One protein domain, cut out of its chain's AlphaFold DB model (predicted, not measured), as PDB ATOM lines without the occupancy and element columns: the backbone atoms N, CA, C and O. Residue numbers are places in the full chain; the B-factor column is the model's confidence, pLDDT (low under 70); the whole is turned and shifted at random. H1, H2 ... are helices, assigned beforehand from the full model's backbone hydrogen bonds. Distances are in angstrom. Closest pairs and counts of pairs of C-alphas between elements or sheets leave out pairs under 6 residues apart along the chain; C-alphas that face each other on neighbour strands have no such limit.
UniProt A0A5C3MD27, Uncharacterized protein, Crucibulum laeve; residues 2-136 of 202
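Overview. This is residues 2 to 136 of the 202 residues of an uncharacterized protein of Crucibulum laeve (UniProt A0A5C3MD27). H4 and the long helix H5 form a hairpin that H1 crosses on H4; H2 packs on H1's end, H3 on H5. Residues 2 to 12 and 115 to 136 stick out. The printed part has 135 residues, 109 of them in five named helices, H1 to H5 in order along the chain, with no named strand; its class is all helix, and it is loose, with a radius of gyration of the C-alphas of 20.4 A and spans of 71 by 45 by 23 A.

Along the chain. H1, residues 2 to 32, starts at C-alpha 2 (224.098, 365.214, 225.400) and measures 43.3 A. H2 is residues 36 to 44, H3 59 to 64, H4 67 to 86. H5, residues 88 to 130, measures 63.3 A, ending at C-alpha 130 (277.359, 369.717, 239.340).

Arrangement. H4 touches H5's residues 89 to 107, opposite ways at a shallow tilt of 31 degrees; closest C-alphas Ala 75 and Ala 95, 4.0 A. H1 touches H4 at a steep tilt of 48 degrees; closest C-alphas Arg 21 and Ser 73, 5.2 A. Every O i to N i+4 pair is within hydrogen-bond range in H2, H3 and H4; 24 of 27 in H1, 37 of 39 in H5.

Size, cuts and confidence. The printed part has no cut. The H2 to H3 link is long. Residues 50 to 55 and 132 to 136 have pLDDT under 70.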
ATOM      1  N   VAL A   2     223.705 366.142 224.311       70.19
ATOM      2  CA  VAL A   2     224.098 365.214 225.400       70.19
ATOM      3  C   VAL A   2     225.319 365.687 226.215       70.19
ATOM      4  O   VAL A   2     225.340 365.515 227.429       70.19
ATOM      5  N   ALA A   3     226.294 366.358 225.586       70.62
ATOM      6  CA  ALA A   3     227.501 366.847 226.265       70.62
ATOM      7  C   ALA A   3     227.253 367.991 227.274       70.62
ATOM      8  O   ALA A   3     227.983 368.121 228.251       70.62
ATOM      9  N   GLY A   4     226.220 368.816 227.063       73.44
ATOM     10  CA  GLY A   4     225.899 369.918 227.979       73.44
ATOM     11  C   GLY A   4     225.272 369.420 229.282       73.44
ATOM     12  O   GLY A   4     225.661 369.844 230.366       73.44
ATOM     13  N   ALA A   5     224.349 368.458 229.185       72.50
ATOM     14  CA  ALA A   5     223.681 367.884 230.351       72.50
ATOM     15  C   ALA A   5     224.646 367.084 231.245       72.50
ATOM     16  O   ALA A   5     224.545 367.143 232.470       72.50
ATOM     17  N   SER A   6     225.609 366.366 230.655       80.00
ATOM     18  CA  SER A   6     226.621 365.647 231.432       80.00
ATOM     19  C   SER A   6     227.553 366.596 232.187       80.00
ATOM     20  O   SER A   6     227.826 366.333 233.355       80.00
ATOM     21  N   ALA A   7     227.971 367.710 231.572       82.62
ATOM     22  CA  ALA A   7     228.830 368.715 232.201       82.62
ATOM     23  C   ALA A   7     228.169 369.401 233.409       82.62
ATOM     24  O   ALA A   7     228.808 369.608 234.438       82.62
ATOM     25  N   VAL A   8     226.874 369.719 233.314       86.06
ATOM     26  CA  VAL A   8     226.127 370.300 234.442       86.06
ATOM     27  C   VAL A   8     226.007 369.289 235.585       86.06
ATOM     28  O   VAL A   8     226.281 369.625 236.736       86.06
ATOM     29  N   ASN A   9     225.677 368.031 235.278       85.81
ATOM     30  CA  ASN A   9     225.542 366.983 236.293       85.81
ATOM     31  C   ASN A   9     226.868 366.689 237.013       85.81
ATOM     32  O   ASN A   9     226.880 366.505 238.234       85.81
ATOM     33  N   THR A  10     227.995 366.674 236.293       88.12
ATOM     34  CA  THR A  10     229.319 366.532 236.916       88.12
ATOM     35  C   THR A  10     229.705 367.766 237.718       88.12
ATOM     36  O   THR A  10     230.227 367.606 238.818       88.12
ATOM     37  N   GLY A  11     229.392 368.972 237.236       91.62
ATOM     38  CA  GLY A  11     229.626 370.221 237.962       91.62
ATOM     39  C   GLY A  11     228.918 370.257 239.317       91.62
ATOM     40  O   GLY A  11     229.558 370.499 240.337       91.62
ATOM     41  N   VAL A  12     227.623 369.927 239.353       90.62
ATOM     42  CA  VAL A  12     226.842 369.870 240.604       90.62
ATOM     43  C   VAL A  12     227.380 368.792 241.547       90.62
ATOM     44  O   VAL A  12     227.531 369.035 242.743       90.62
ATOM     45  N   THR A  13     227.726 367.615 241.018       90.12
ATOM     46  CA  THR A  13     228.284 366.520 241.830       90.12
ATOM     47  C   THR A  13     229.635 366.905 242.438       90.12
ATOM     48  O   THR A  13     229.874 366.664 243.621       90.12
ATOM     49  N   ALA A  14     230.511 367.538 241.652       91.31
ATOM     50  CA  ALA A  14     231.800 368.027 242.123       91.31
ATOM     51  C   ALA A  14     231.626 369.135 243.169       91.31
ATOM     52  O   ALA A  14     232.271 369.088 244.215       91.31
ATOM     53  N   ALA A  15     230.723 370.091 242.930       93.50
ATOM     54  CA  ALA A  15     230.423 371.161 243.875       93.50
ATOM     55  C   ALA A  15     229.939 370.608 245.222       93.50
ATOM     56  O   ALA A  15     230.453 371.012 246.262       93.50
ATOM     57  N   ALA A  16     229.023 369.633 245.211       92.12
ATOM     58  CA  ALA A  16     228.573 368.959 246.427       92.12
ATOM     59  C   ALA A  16     229.740 368.272 247.151       92.12
ATOM     60  O   ALA A  16     229.945 368.500 248.342       92.12
ATOM     61  N   PHE A  17     230.553 367.495 246.427       93.19
ATOM     62  CA  PHE A  17     231.722 366.820 246.992       93.19
ATOM     63  C   PHE A  17     232.690 367.795 247.674       93.19
ATOM     64  O   PHE A  17     233.085 367.567 248.820       93.19
ATOM     65  N   PHE A  18     233.059 368.884 246.995       93.31
ATOM     66  CA  PHE A  18     233.980 369.877 247.544       93.31
ATOM     67  C   PHE A  18     233.361 370.656 248.707       93.31
ATOM     68  O   PHE A  18     234.051 370.887 249.695       93.31
ATOM     69  N   ALA A  19     232.069 370.986 248.644       93.94
ATOM     70  CA  ALA A  19     231.379 371.659 249.737       93.94
ATOM     71  C   ALA A  19     231.349 370.793 251.007       93.94
ATOM     72  O   ALA A  19     231.729 371.262 252.078       93.94
ATOM     73  N   PHE A  20     230.979 369.511 250.895       91.31
ATOM     74  CA  PHE A  20     231.007 368.589 252.036       91.31
ATOM     75  C   PHE A  20     232.417 368.418 252.597       91.31
ATOM     76  O   PHE A  20     232.605 368.416 253.815       91.31
ATOM     77  N   ARG A  21     233.413 368.286 251.717       92.50
ATOM     78  CA  ARG A  21     234.810 368.129 252.119       92.50
ATOM     79  C   ARG A  21     235.314 369.339 252.903       92.50
ATOM     80  O   ARG A  21     235.914 369.148 253.956       92.50
ATOM     81  N   GLU A  22     235.072 370.547 252.405       93.06
ATOM     82  CA  GLU A  22     235.670 371.768 252.952       93.06
ATOM     83  C   GLU A  22     234.898 372.326 254.150       93.06
ATOM     84  O   GLU A  22     235.509 372.746 255.124       93.06
ATOM     85  N   TYR A  23     233.563 372.298 254.119       93.94
ATOM     86  CA  TYR A  23     232.751 372.961 255.147       93.94
ATOM     87  C   TYR A  23     232.296 372.037 256.272       93.94
ATOM     88  O   TYR A  23     232.004 372.514 257.364       93.94
ATOM     89  N   ILE A  24     232.222 370.726 256.030       93.50
ATOM     90  CA  ILE A  24     231.722 369.774 257.029       93.50
ATOM     91  C   ILE A  24     232.857 368.878 257.501       93.50
ATOM     92  O   ILE A  24     233.193 368.852 258.683       93.50
ATOM     93  N   ILE A  25     233.483 368.151 256.582       91.44
ATOM     94  CA  ILE A  25     234.400 367.067 256.936       91.44
ATOM     95  C   ILE A  25     235.751 367.603 257.406       91.44
ATOM     96  O   ILE A  25     236.250 367.154 258.435       91.44
ATOM     97  N   GLY A  26     236.315 368.584 256.698       89.88
ATOM     98  CA  GLY A  26     237.596 369.202 257.033       89.88
ATOM     99  C   GLY A  26     237.625 369.758 258.459       89.88
ATOM    100  O   GLY A  26     238.456 369.302 259.245       89.88
ATOM    101  N   PRO A  27     236.709 370.668 258.836       91.50
ATOM    102  CA  PRO A  27     236.630 371.194 260.193       91.50
ATOM    103  C   PRO A  27     236.392 370.085 261.220       91.50
ATOM    104  O   PRO A  27     237.109 370.006 262.214       91.50
ATOM    105  N   THR A  28     235.455 369.167 260.957       91.88
ATOM    106  CA  THR A  28     235.122 368.089 261.903       91.88
ATOM    107  C   THR A  28     236.327 367.194 262.190       91.88
ATOM    108  O   THR A  28     236.618 366.907 263.350       91.88
ATOM    109  N   LEU A  29     237.070 366.777 261.162       89.94
ATOM    110  CA  LEU A  29     238.271 365.960 261.336       89.94
ATOM    111  C   LEU A  29     239.396 366.736 262.021       89.94
ATOM    112  O   LEU A  29     240.092 366.171 262.857       89.94
ATOM    113  N   VAL A  30     239.550 368.030 261.736       91.69
ATOM    114  CA  VAL A  30     240.533 368.878 262.426       91.69
ATOM    115  C   VAL A  30     240.264 368.928 263.927       91.69
ATOM    116  O   VAL A  30     241.215 368.851 264.699       91.69
ATOM    117  N   TYR A  31     239.003 368.998 264.351       90.50
ATOM    118  CA  TYR A  31     238.659 369.026 265.774       90.50
ATOM    119  C   TYR A  31     238.661 367.649 266.449       90.50
ATOM    120  O   TYR A  31     238.961 367.565 267.635       90.50
ATOM    121  N   THR A  32     238.338 366.572 265.727       91.50
ATOM    122  CA  THR A  32     238.091 365.251 266.341       91.50
ATOM    123  C   THR A  32     239.213 364.237 266.130       91.50
ATOM    124  O   THR A  32     239.387 363.344 266.958       91.50
ATOM    125  N   ALA A  33     239.985 364.338 265.045       89.06
ATOM    126  CA  ALA A  33     240.973 363.326 264.699       89.06
ATOM    127  C   ALA A  33     242.320 363.575 265.415       89.06
ATOM    128  O   ALA A  33     242.885 364.675 265.325       89.06
ATOM    129  N   PRO A  34     242.898 362.550 266.076       83.81
ATOM    130  CA  PRO A  34     244.162 362.671 266.806       83.81
ATOM    131  C   PRO A  34     245.414 362.604 265.911       83.81
ATOM    132  O   PRO A  34     246.524 362.637 266.425       83.81
ATOM    133  N   GLY A  35     245.272 362.498 264.586       82.62
ATOM    134  CA  GLY A  35     246.413 362.322 263.681       82.62
ATOM    135  C   GLY A  35     247.322 363.553 263.570       82.62
ATOM    136  O   GLY A  35     246.839 364.688 263.574       82.62
ATOM    137  N   ASP A  36     248.623 363.321 263.369       84.12
ATOM    138  CA  ASP A  36     249.653 364.368 263.236       84.12
ATOM    139  C   ASP A  36     249.321 365.395 262.145       84.12
ATOM    140  O   ASP A  36     249.502 366.599 262.331       84.12
ATOM    141  N   GLN A  37     248.727 364.947 261.037       83.62
ATOM    142  CA  GLN A  37     248.273 365.819 259.950       83.62
ATOM    143  C   GLN A  37     247.246 366.856 260.418       83.62
ATOM    144  O   GLN A  37     247.304 368.028 260.037       83.62
ATOM    145  N   TYR A  38     246.292 366.422 261.243       85.69
ATOM    146  CA  TYR A  38     245.241 367.280 261.775       85.69
ATOM    147  C   TYR A  38     245.783 368.161 262.896       85.69
ATOM    148  O   TYR A  38     245.419 369.331 262.955       85.69
ATOM    149  N   ALA A  39     246.731 367.662 263.696       86.06
ATOM    150  CA  ALA A  39     247.466 368.475 264.663       86.06
ATOM    151  C   ALA A  39     248.231 369.622 263.980       86.06
ATOM    152  O   ALA A  39     248.140 370.772 264.404       86.06
ATOM    153  N   ARG A  40     248.916 369.362 262.857       83.62
ATOM    154  CA  ARG A  40     249.553 370.422 262.055       83.62
ATOM    155  C   ARG A  40     248.530 371.440 261.548       83.62
ATOM    156  O   ARG A  40     248.783 372.640 261.623       83.62
ATOM    157  N   ARG A  41     247.374 370.985 261.052       83.25
ATOM    158  CA  ARG A  41     246.311 371.879 260.559       83.25
ATOM    159  C   ARG A  41     245.692 372.711 261.694       83.25
ATOM    160  O   ARG A  41     245.447 373.893 261.487       83.25
ATOM    161  N   ARG A  42     245.525 372.153 262.901       87.31
ATOM    162  CA  ARG A  42     245.115 372.900 264.107       87.31
ATOM    163  C   ARG A  42     246.120 373.990 264.477       87.31
ATOM    164  O   ARG A  42     245.710 375.114 264.749       87.31
ATOM    165  N   ARG A  43     247.425 373.697 264.412       84.62
ATOM    166  CA  ARG A  43     248.488 374.698 264.628       84.62
ATOM    167  C   ARG A  43     248.457 375.815 263.584       84.62
ATOM    168  O   ARG A  43     248.563 376.977 263.947       84.62
ATOM    169  N   GLN A  44     248.261 375.486 262.302       83.88
ATOM    170  CA  GLN A  44     248.122 376.492 261.231       83.88
ATOM    171  C   GLN A  44     246.921 377.422 261.444       83.88
ATOM    172  O   GLN A  44     246.966 378.578 261.041       83.88
ATOM    173  N   LEU A  45     245.862 376.917 262.079       86.19
ATOM    174  CA  LEU A  45     244.668 377.683 262.428       86.19
ATOM    175  C   LEU A  45     244.786 378.414 263.779       86.19
ATOM    176  O   LEU A  45     243.837 379.078 264.181       86.19
ATOM    177  N   GLY A  46     245.917 378.296 264.484       86.00
ATOM    178  CA  GLY A  46     246.132 378.926 265.792       86.00
ATOM    179  C   GLY A  46     245.311 378.319 266.935       86.00
ATOM    180  O   GLY A  46     245.108 378.981 267.947       86.00
ATOM    181  N   ILE A  47     244.816 377.085 266.776       85.81
ATOM    182  CA  ILE A  47     244.000 376.392 267.789       85.81
ATOM    183  C   ILE A  47     244.889 375.768 268.874       85.81
ATOM    184  O   ILE A  47     244.558 375.828 270.056       85.81
ATOM    185  N   ASP A  48     246.020 375.181 268.470       82.81
ATOM    186  CA  ASP A  48     246.979 374.548 269.381       82.81
ATOM    187  C   ASP A  48     248.125 375.528 269.720       82.81
ATOM    188  O   ASP A  48     248.556 376.281 268.841       82.81
ATOM    189  N   PRO A  49     248.656 375.514 270.963       76.25
ATOM    190  CA  PRO A  49     249.743 376.402 271.372       76.25
ATOM    191  C   PRO A  49     251.008 376.171 270.526       76.25
ATOM    192  O   PRO A  49     251.265 375.037 270.100       76.25
ATOM    193  N   PRO A  50     251.815 377.223 270.280       67.94
ATOM    194  CA  PRO A  50     253.036 377.114 269.495       67.94
ATOM    195  C   PRO A  50     254.000 376.172 270.213       67.94
ATOM    196  O   PRO A  50     254.532 376.484 271.273       67.94
ATOM    197  N   ASN A  51     254.183 374.983 269.649       69.31
ATOM    198  CA  ASN A  51     255.194 374.041 270.093       69.31
ATOM    199  C   ASN A  51     256.232 373.965 268.968       69.31
ATOM    200  O   ASN A  51     255.913 373.499 267.870       69.31
ATOM    201  N   ASP A  52     257.440 374.471 269.232       56.62
ATOM    202  CA  ASP A  52     258.485 374.793 268.239       56.62
ATOM    203  C   ASP A  52     259.050 373.583 267.469       56.62
ATOM    204  O   ASP A  52     259.791 373.731 266.496       56.62
ATOM    205  N   ALA A  53     258.660 372.359 267.823       59.66
ATOM    206  CA  ALA A  53     259.031 371.164 267.080       59.66
ATOM    207  C   ALA A  53     258.109 370.964 265.864       59.66
ATOM    208  O   ALA A  53     257.115 370.225 265.897       59.66
ATOM    209  N   SER A  54     258.458 371.612 264.753       64.44
ATOM    210  CA  SER A  54     257.957 371.251 263.425       64.44
ATOM    211  C   SER A  54     258.526 369.884 263.042       64.44
ATOM    212  O   SER A  54     259.569 369.800 262.398       64.44
ATOM    213  N   ALA A  55     257.877 368.801 263.482       68.44
ATOM    214  CA  ALA A  55     258.320 367.447 263.165       68.44
ATOM    215  C   ALA A  55     258.476 367.287 261.638       68.44
ATOM    216  O   ALA A  55     257.595 367.739 260.890       68.44
ATOM    217  N   PRO A  56     259.563 366.666 261.148       75.81
ATOM    218  CA  PRO A  56     259.754 366.453 259.719       75.81
ATOM    219  C   PRO A  56     258.554 365.698 259.137       75.81
ATOM    220  O   PRO A  56     257.974 364.825 259.783       75.81
ATOM    221  N   ILE A  57     258.123 366.084 257.938       79.88
ATOM    222  CA  ILE A  57     256.986 365.443 257.273       79.88
ATOM    223  C   ILE A  57     257.447 364.067 256.791       79.88
ATOM    224  O   ILE A  57     258.296 363.966 255.906       79.88
ATOM    225  N   SER A  58     256.882 363.007 257.367       84.69
ATOM    226  CA  SER A  58     257.166 361.643 256.924       84.69
ATOM    227  C   SER A  58     256.516 361.371 255.565       84.69
ATOM    228  O   SER A  58     255.387 361.787 255.302       84.69
ATOM    229  N   PHE A  59     257.176 360.598 254.701       82.69
ATOM    230  CA  PHE A  59     256.581 360.163 253.431       82.69
ATOM    231  C   PHE A  59     255.290 359.356 253.624       82.69
ATOM    232  O   PHE A  59     254.390 359.443 252.788       82.69
ATOM    233  N   SER A  60     255.165 358.604 254.725       84.00
ATOM    234  CA  SER A  60     253.914 357.909 255.063       84.00
ATOM    235  C   SER A  60     252.776 358.898 255.327       84.00
ATOM    236  O   SER A  60     251.649 358.686 254.881       84.00
ATOM    237  N   GLU A  61     253.091 360.020 255.975       84.62
ATOM    238  CA  GLU A  61     252.155 361.107 256.238       84.62
ATOM    239  C   GLU A  61     251.718 361.774 254.924       84.62
ATOM    240  O   GLU A  61     250.536 362.036 254.731       84.62
ATOM    241  N   ILE A  62     252.627 361.960 253.964       85.12
ATOM    242  CA  ILE A  62     252.278 362.503 252.639       85.12
ATOM    243  C   ILE A  62     251.317 361.564 251.896       85.12
ATOM    244  O   ILE A  62     250.352 362.037 251.295       85.12
ATOM    245  N   ARG A  63     251.531 360.242 251.963       86.38
ATOM    246  CA  ARG A  63     250.651 359.260 251.301       86.38
ATOM    247  C   ARG A  63     249.234 359.275 251.855       86.38
ATOM    248  O   ARG A  63     248.288 359.224 251.078       86.38
ATOM    249  N   ALA A  64     249.085 359.379 253.173       86.00
ATOM    250  CA  ALA A  64     247.779 359.391 253.825       86.00
ATOM    251  C   ALA A  64     247.074 360.762 253.763       86.00
ATOM    252  O   ALA A  64     245.924 360.885 254.190       86.00
ATOM    253  N   ASN A  65     247.744 361.800 253.251       86.38
ATOM    254  CA  ASN A  65     247.248 363.168 253.318       86.38
ATOM    255  C   ASN A  65     245.899 363.322 252.597       86.38
ATOM    256  O   ASN A  65     245.763 363.018 251.407       86.38
ATOM    257  N   LYS A  66     244.900 363.803 253.345       87.62
ATOM    258  CA  LYS A  66     243.508 364.022 252.916       87.62
ATOM    259  C   LYS A  66     242.771 362.786 252.377       87.62
ATOM    260  O   LYS A  66     241.733 362.950 251.734       87.62
ATOM    261  N   MET A  67     243.267 361.565 252.612       92.69
ATOM    262  CA  MET A  67     242.579 360.349 252.156       92.69
ATOM    263  C   MET A  67     241.232 360.175 252.863       92.69
ATOM    264  O   MET A  67     240.221 359.956 252.200       92.69
ATOM    265  N   LEU A  68     241.203 360.344 254.190       92.94
ATOM    266  CA  LEU A  68     239.969 360.253 254.976       92.94
ATOM    267  C   LEU A  68     238.965 361.341 254.583       92.94
ATOM    268  O   LEU A  68     237.801 361.020 254.348       92.94
ATOM    269  N   ASP A  69     239.428 362.587 254.425       92.62
ATOM    270  CA  ASP A  69     238.595 363.714 253.991       92.62
ATOM    271  C   ASP A  69     237.874 363.379 252.669       92.62
ATOM    272  O   ASP A  69     236.656 363.519 252.574       92.62
ATOM    273  N   SER A  70     238.622 362.883 251.670       93.12
ATOM    274  CA  SER A  70     238.097 362.510 250.347       93.12
ATOM    275  C   SER A  70     237.194 361.274 250.381       93.12
ATOM    276  O   SER A  70     236.211 361.206 249.643       93.12
ATOM    277  N   GLY A  71     237.519 360.282 251.215       96.06
ATOM    278  CA  GLY A  71     236.716 359.071 251.369       96.06
ATOM    279  C   GLY A  71     235.355 359.368 251.990       96.06
ATOM    280  O   GLY A  71     234.331 358.948 251.454       96.06
ATOM    281  N   LEU A  72     235.327 360.149 253.075       96.31
ATOM    282  CA  LEU A  72     234.089 360.552 253.742       96.31
ATOM    283  C   LEU A  72     233.243 361.468 252.853       96.31
ATOM    284  O   LEU A  72     232.033 361.265 252.755       96.31
ATOM    285  N   SER A  73     233.849 362.428 252.145       95.06
ATOM    286  CA  SER A  73     233.087 363.326 251.266       95.06
ATOM    287  C   SER A  73     232.530 362.576 250.060       95.06
ATOM    288  O   SER A  73     231.386 362.810 249.661       95.06
ATOM    289  N   GLY A  74     233.297 361.620 249.525       95.38
ATOM    290  CA  GLY A  74     232.848 360.685 248.497       95.38
ATOM    291  C   GLY A  74     231.683 359.824 248.980       95.38
ATOM    292  O   GLY A  74     230.672 359.735 248.287       95.38
ATOM    293  N   ALA A  75     231.775 359.270 250.193       97.44
ATOM    294  CA  ALA A  75     230.712 358.469 250.798       97.44
ATOM    295  C   ALA A  75     229.403 359.256 250.931       97.44
ATOM    296  O   ALA A  75     228.360 358.793 250.475       97.44
ATOM    297  N   VAL A  76     229.461 360.462 251.507       96.88
ATOM    298  CA  VAL A  76     228.288 361.331 251.704       96.88
ATOM    299  C   VAL A  76     227.678 361.739 250.362       96.88
ATOM    300  O   VAL A  76     226.469 361.622 250.162       96.88
ATOM    301  N   THR A  77     228.509 362.152 249.404       95.19
ATOM    302  CA  THR A  77     228.035 362.578 248.079       95.19
ATOM    303  C   THR A  77     227.419 361.410 247.305       95.19
ATOM    304  O   THR A  77     226.334 361.542 246.738       95.19
ATOM    305  N   GLY A  78     228.064 360.240 247.320       95.06
ATOM    306  CA  GLY A  78     227.567 359.024 246.674       95.06
ATOM    307  C   GLY A  78     226.280 358.497 247.304       95.06
ATOM    308  O   GLY A  78     225.364 358.096 246.581       95.06
ATOM    309  N   ALA A  79     226.179 358.556 248.636       96.94
ATOM    310  CA  ALA A  79     224.967 358.251 249.391       96.94
ATOM    311  C   ALA A  79     223.791 359.129 248.948       96.94
ATOM    312  O   ALA A  79     222.727 358.603 248.620       96.94
ATOM    313  N   LEU A  80     223.990 360.451 248.904       95.94
ATOM    314  CA  LEU A  80     222.954 361.413 248.524       95.94
ATOM    315  C   LEU A  80     222.523 361.234 247.069       95.94
ATOM    316  O   LEU A  80     221.334 361.092 246.791       95.94
ATOM    317  N   LEU A  81     223.481 361.171 246.143       93.81
ATOM    318  CA  LEU A  81     223.191 361.094 244.714       93.81
ATOM    319  C   LEU A  81     222.495 359.775 244.343       93.81
ATOM    320  O   LEU A  81     221.498 359.766 243.616       93.81
ATOM    321  N   ARG A  82     222.981 358.646 244.874       93.31
ATOM    322  CA  ARG A  82     222.376 357.333 244.613       93.31
ATOM    323  C   ARG A  82     221.067 357.140 245.379       93.31
ATOM    324  O   ARG A  82     220.143 356.534 244.841       93.31
ATOM    325  N   GLY A  83     220.968 357.684 246.592       96.44
ATOM    326  CA  GLY A  83     219.751 357.677 247.399       96.44
ATOM    327  C   GLY A  83     218.617 358.471 246.764       96.44
ATOM    328  O   GLY A  83     217.489 357.985 246.715       96.44
ATOM    329  N   TYR A  84     218.927 359.646 246.210       95.50
ATOM    330  CA  TYR A  84     217.960 360.479 245.498       95.50
ATOM    331  C   TYR A  84     217.440 359.790 244.230       95.50
ATOM    332  O   TYR A  84     216.237 359.769 243.987       95.50
ATOM    333  N   ARG A  85     218.325 359.158 243.443       95.25
ATOM    334  CA  ARG A  85     217.941 358.535 242.164       95.25
ATOM    335  C   ARG A  85     217.300 357.152 242.295       95.25
ATOM    336  O   ARG A  85     216.477 356.779 241.467       95.25
ATOM    337  N   SER A  86     217.734 356.344 243.260       95.25
ATOM    338  CA  SER A  86     217.404 354.908 243.333       95.25
ATOM    339  C   SER A  86     216.816 354.480 244.684       95.25
ATOM    340  O   SER A  86     216.610 353.290 244.920       95.25
ATOM    341  N   GLY A  87     216.521 355.440 245.564       96.31
ATOM    342  CA  GLY A  87     215.880 355.216 246.855       96.31
ATOM    343  C   GLY A  87     216.826 354.754 247.967       96.31
ATOM    344  O   GLY A  87     218.026 354.539 247.778       96.31
ATOM    345  N   ARG A  88     216.261 354.566 249.169       96.94
ATOM    346  CA  ARG A  88     217.008 354.305 250.418       96.94
ATOM    347  C   ARG A  88     217.905 353.064 250.365       96.94
ATOM    348  O   ARG A  88     219.004 353.086 250.908       96.94
ATOM    349  N   ARG A  89     217.479 352.000 249.675       97.31
ATOM    350  CA  ARG A  89     218.262 350.754 249.546       97.31
ATOM    351  C   ARG A  89     219.562 350.946 248.758       97.31
ATOM    352  O   ARG A  89     220.498 350.174 248.933       97.31
ATOM    353  N   ALA A  90     219.638 351.975 247.916       96.06
ATOM    354  CA  ALA A  90     220.811 352.256 247.096       96.06
ATOM    355  C   ALA A  90     221.836 353.175 247.789       96.06
ATOM    356  O   ALA A  90     222.946 353.329 247.284       96.06
ATOM    357  N   VAL A  91     221.500 353.759 248.945       97.25
ATOM    358  CA  VAL A  91     222.364 354.709 249.667       97.25
ATOM    359  C   VAL A  91     223.696 354.066 250.049       97.25
ATOM    360  O   VAL A  91     224.748 354.592 249.704       97.25
ATOM    361  N   LEU A  92     223.657 352.900 250.703       97.81
ATOM    362  CA  LEU A  92     224.855 352.210 251.185       97.81
ATOM    363  C   LEU A  92     225.817 351.799 250.054       97.81
ATOM    364  O   LEU A  92     226.989 352.174 250.120       97.81
ATOM    365  N   PRO A  93     225.379 351.098 248.986       97.19
ATOM    366  CA  PRO A  93     226.284 350.774 247.884       97.19
ATOM    367  C   PRO A  93     226.771 352.029 247.143       97.19
ATOM    368  O   PRO A  93     227.914 352.059 246.688       97.19
ATOM    369  N   GLY A  94     225.950 353.084 247.044       95.38
ATOM    370  CA  GLY A  94     226.367 354.374 246.485       95.38
ATOM    371  C   GLY A  94     227.478 355.038 247.297       95.38
ATOM    372  O   GLY A  94     228.461 355.500 246.723       95.38
ATOM    373  N   ALA A  95     227.355 355.020 248.623       97.25
ATOM    374  CA  ALA A  95     228.365 355.543 249.532       97.25
ATOM    375  C   ALA A  95     229.693 354.793 249.390       97.25
ATOM    376  O   ALA A  95     230.730 355.407 249.162       97.25
ATOM    377  N   LEU A  96     229.660 353.459 249.469       98.06
ATOM    378  CA  LEU A  96     230.866 352.628 249.435       98.06
ATOM    379  C   LEU A  96     231.615 352.746 248.105       98.06
ATOM    380  O   LEU A  96     232.832 352.908 248.094       98.06
ATOM    381  N   THR A  97     230.891 352.701 246.985       97.38
ATOM    382  CA  THR A  97     231.501 352.805 245.650       97.38
ATOM    383  C   THR A  97     232.121 354.180 245.411       97.38
ATOM    384  O   THR A  97     233.254 354.258 244.935       97.38
ATOM    385  N   ALA A  98     231.430 355.260 245.786       95.00
ATOM    386  CA  ALA A  98     231.966 356.612 245.667       95.00
ATOM    387  C   ALA A  98     233.162 356.848 246.603       95.00
ATOM    388  O   ALA A  98     234.165 357.414 246.176       95.00
ATOM    389  N   ALA A  99     233.103 356.359 247.846       97.38
ATOM    390  CA  ALA A  99     234.218 356.432 248.788       97.38
ATOM    391  C   ALA A  99     235.458 355.701 248.258       97.38
ATOM    392  O   ALA A  99     236.547 356.270 248.255       97.38
ATOM    393  N   ALA A 100     235.292 354.472 247.758       97.62
ATOM    394  CA  ALA A 100     236.383 353.687 247.187       97.62
ATOM    395  C   ALA A 100     237.009 354.381 245.969       97.62
ATOM    396  O   ALA A 100     238.231 354.485 245.881       97.62
ATOM    397  N   ALA A 101     236.182 354.921 245.066       96.12
ATOM    398  CA  ALA A 101     236.658 355.672 243.907       96.12
ATOM    399  C   ALA A 101     237.446 356.929 244.318       96.12
ATOM    400  O   ALA A 101     238.534 357.176 243.795       96.12
ATOM    401  N   CYS A 102     236.939 357.698 245.286       94.06
ATOM    402  CA  CYS A 102     237.620 358.888 245.797       94.06
ATOM    403  C   CYS A 102     238.929 358.552 246.523       94.06
ATOM    404  O   CYS A 102     239.919 359.256 246.331       94.06
ATOM    405  N   LEU A 103     238.965 357.478 247.319       96.19
ATOM    406  CA  LEU A 103     240.182 357.005 247.984       96.19
ATOM    407  C   LEU A 103     241.239 356.576 246.971       96.19
ATOM    408  O   LEU A 103     242.398 356.961 247.101       96.19
ATOM    409  N   TRP A 104     240.836 355.825 245.947       96.62
ATOM    410  CA  TRP A 104     241.738 355.386 244.890       96.62
ATOM    411  C   TRP A 104     242.308 356.569 244.099       96.62
ATOM    412  O   TRP A 104     243.520 356.656 243.904       96.62
ATOM    413  N   LEU A 105     241.461 357.531 243.716       93.75
ATOM    414  CA  LEU A 105     241.898 358.735 243.008       93.75
ATOM    415  C   LEU A 105     242.841 359.593 243.865       93.75
ATOM    416  O   LEU A 105     243.865 360.071 243.377       93.75
ATOM    417  N   GLN A 106     242.522 359.769 245.152       93.81
ATOM    418  CA  GLN A 106     243.367 360.523 246.079       93.81
ATOM    419  C   GLN A 106     244.708 359.817 246.311       93.81
ATOM    420  O   GLN A 106     245.742 360.480 246.340       93.81
ATOM    421  N   TYR A 107     244.710 358.486 246.417       94.81
ATOM    422  CA  TYR A 107     245.931 357.690 246.516       94.81
ATOM    423  C   TYR A 107     246.820 357.873 245.278       94.81
ATOM    424  O   TYR A 107     248.001 358.191 245.411       94.81
ATOM    425  N   ALA A 108     246.242 357.763 244.078       93.56
ATOM    426  CA  ALA A 108     246.965 357.966 242.823       93.56
ATOM    427  C   ALA A 108     247.567 359.380 242.723       93.56
ATOM    428  O   ALA A 108     248.727 359.540 242.342       93.56
ATOM    429  N   TYR A 109     246.811 360.408 243.122       93.19
ATOM    430  CA  TYR A 109     247.300 361.787 243.169       93.19
ATOM    431  C   TYR A 109     248.462 361.968 244.161       93.19
ATOM    432  O   TYR A 109     249.442 362.659 243.861       93.19
ATOM    433  N   ASN A 110     248.377 361.336 245.335       93.06
ATOM    434  CA  ASN A 110     249.417 361.408 246.358       93.06
ATOM    435  C   ASN A 110     250.707 360.709 245.889       93.06
ATOM    436  O   ASN A 110     251.790 361.276 246.026       93.06
ATOM    437  N   GLU A 111     250.606 359.539 245.252       92.19
ATOM    438  CA  GLU A 111     251.755 358.840 244.653       92.19
ATOM    439  C   GLU A 111     252.404 359.641 243.515       92.19
ATOM    440  O   GLU A 111     253.635 359.745 243.439       92.19
ATOM    441  N   LEU A 112     251.600 360.293 242.665       92.12
ATOM    442  CA  LEU A 112     252.117 361.180 241.620       92.12
ATOM    443  C   LEU A 112     252.863 362.381 242.221       92.12
ATOM    444  O   LEU A 112     253.930 362.764 241.740       92.12
ATOM    445  N   SER A 113     252.333 362.948 243.303       88.31
ATOM    446  CA  SER A 113     252.943 364.081 244.003       88.31
ATOM    447  C   SER A 113     254.275 363.704 244.650       88.31
ATOM    448  O   SER A 113     255.243 364.454 244.534       88.31
ATOM    449  N   ILE A 114     254.363 362.523 245.271       90.94
ATOM    450  CA  ILE A 114     255.619 361.992 245.823       90.94
ATOM    451  C   ILE A 114     256.627 361.732 244.705       90.94
ATOM    452  O   ILE A 114     257.794 362.084 244.843       90.94
ATOM    453  N   SER A 115     256.184 361.155 243.586       89.56
ATOM    454  CA  SER A 115     257.043 360.903 242.425       89.56
ATOM    455  C   SER A 115     257.626 362.202 241.869       89.56
ATOM    456  O   SER A 115     258.827 362.285 241.619       89.56
ATOM    457  N   ARG A 116     256.800 363.248 241.756       91.75
ATOM    458  CA  ARG A 116     257.252 364.589 241.372       91.75
ATOM    459  C   ARG A 116     258.228 365.170 242.392       91.75
ATOM    460  O   ARG A 116     259.236 365.735 241.989       91.75
ATOM    461  N   LEU A 117     257.938 365.051 243.688       89.44
ATOM    462  CA  LEU A 117     258.804 365.590 244.735       89.44
ATOM    463  C   LEU A 117     260.186 364.929 244.707       89.44
ATOM    464  O   LEU A 117     261.182 365.638 244.759       89.44
ATOM    465  N   LYS A 118     260.235 363.601 244.539       90.44
ATOM    466  CA  LYS A 118     261.482 362.841 244.367       90.44
ATOM    467  C   LYS A 118     262.249 363.261 243.117       90.44
ATOM    468  O   LYS A 118     263.463 363.400 243.159       90.44
ATOM    469  N   TYR A 119     261.543 363.478 242.011       90.75
ATOM    470  CA  TYR A 119     262.167 363.944 240.776       90.75
ATOM    471  C   TYR A 119     262.792 365.335 240.953       90.75
ATOM    472  O   TYR A 119     263.943 365.548 240.592       90.75
ATOM    473  N   VAL A 120     262.064 366.270 241.571       90.88
ATOM    474  CA  VAL A 120     262.563 367.629 241.827       90.88
ATOM    475  C   VAL A 120     263.708 367.633 242.842       90.88
ATOM    476  O   VAL A 120     264.655 368.396 242.664       90.88
ATOM    477  N   SER A 121     263.654 366.799 243.887       88.12
ATOM    478  CA  SER A 121     264.753 366.696 244.853       88.12
ATOM    479  C   SER A 121     266.016 366.154 244.194       88.12
ATOM    480  O   SER A 121     267.077 366.732 244.386       88.12
ATOM    481  N   GLN A 122     265.886 365.128 243.348       89.81
ATOM    482  CA  GLN A 122     267.011 364.570 242.605       89.81
ATOM    483  C   GLN A 122     267.624 365.600 241.651       89.81
ATOM    484  O   GLN A 122     268.827 365.815 241.686       89.81
ATOM    485  N   MET A 123     266.809 366.330 240.878       84.31
ATOM    486  CA  MET A 123     267.329 367.394 240.006       84.31
ATOM    487  C   MET A 123     268.073 368.486 240.781       84.31
ATOM    488  O   MET A 123     269.024 369.071 240.269       84.31
ATOM    489  N   ARG A 124     267.626 368.796 242.003       86.75
ATOM    490  CA  ARG A 124     268.293 369.778 242.858       86.75
ATOM    491  C   ARG A 124     269.616 369.243 243.405       86.75
ATOM    492  O   ARG A 124     270.592 369.981 243.385       86.75
ATOM    493  N   GLU A 125     269.654 367.991 243.848       87.69
ATOM    494  CA  GLU A 125     270.885 367.325 244.289       87.69
ATOM    495  C   GLU A 125     271.905 367.229 243.149       87.69
ATOM    496  O   GLU A 125     273.064 367.583 243.346       87.69
ATOM    497  N   ASP A 126     271.469 366.859 241.942       85.00
ATOM    498  CA  ASP A 126     272.318 366.792 240.750       85.00
ATOM    499  C   ASP A 126     272.857 368.180 240.365       85.00
ATOM    500  O   ASP A 126     274.038 368.325 240.048       85.00
ATOM    501  N   ALA A 127     272.025 369.226 240.436       82.75
ATOM    502  CA  ALA A 127     272.453 370.602 240.184       82.75
ATOM    503  C   ALA A 127     273.449 371.108 241.244       82.75
ATOM    504  O   ALA A 127     274.434 371.764 240.906       82.75
ATOM    505  N   GLU A 128     273.218 370.792 242.522       84.00
ATOM    506  CA  GLU A 128     274.130 371.131 243.618       84.00
ATOM    507  C   GLU A 128     275.449 370.340 243.524       84.00
ATOM    508  O   GLU A 128     276.512 370.892 243.806       84.00
ATOM    509  N   ALA A 129     275.414 369.080 243.079       81.75
ATOM    510  CA  ALA A 129     276.598 368.261 242.829       81.75
ATOM    511  C   ALA A 129     277.401 368.765 241.619       81.75
ATOM    512  O   ALA A 129     278.622 368.898 241.708       81.75
ATOM    513  N   ALA A 130     276.730 369.126 240.521       75.75
ATOM    514  CA  ALA A 130     277.359 369.717 239.340       75.75
ATOM    515  C   ALA A 130     278.007 371.077 239.646       75.75
ATOM    516  O   ALA A 130     279.083 371.373 239.135       75.75
ATOM    517  N   ALA A 131     277.407 371.880 240.531       75.12
ATOM    518  CA  ALA A 131     277.994 373.137 240.996       75.12
ATOM    519  C   ALA A 131     279.243 372.947 241.883       75.12
ATOM    520  O   ALA A 131     280.004 373.894 242.075       75.12
ATOM    521  N   ARG A 132     279.461 371.745 242.439       69.62
ATOM    522  CA  ARG A 132     280.609 371.416 243.303       69.62
ATOM    523  C   ARG A 132     281.771 370.746 242.566       69.62
ATOM    524  O   ARG A 132     282.839 370.613 243.161       69.62
ATOM    525  N   LEU A 133     281.601 370.338 241.306       58.38
ATOM    526  CA  LEU A 133     282.676 369.744 240.507       58.38
ATOM    527  C   LEU A 133     283.348 370.799 239.604       58.38
ATOM    528  O   LEU A 133     282.649 371.563 238.938       58.38
ATOM    529  N   PRO A 134     284.693 370.851 239.534       54.62
ATOM    530  CA  PRO A 134     285.383 371.633 238.517       54.62
ATOM    531  C   PRO A 134     285.094 371.036 237.132       54.62
ATOM    532  O   PRO A 134     285.079 369.820 236.963       54.62
ATOM    533  N   VAL A 135     284.843 371.917 236.160       53.06
ATOM    534  CA  VAL A 135     284.429 371.630 234.777       53.06
ATOM    535  C   VAL A 135     285.195 370.445 234.170       53.06
ATOM    536  O   VAL A 135     286.341 370.585 233.753       53.06
ATOM    537  N   ALA A 136     284.529 369.295 234.066       54.78
ATOM    538  CA  ALA A 136     284.896 368.211 233.166       54.78
ATOM    539  C   ALA A 136     283.736 368.005 232.181       54.78
ATOM    540  O   ALA A 136     282.570 367.952 232.567       54.78
TER     541      ALA A 136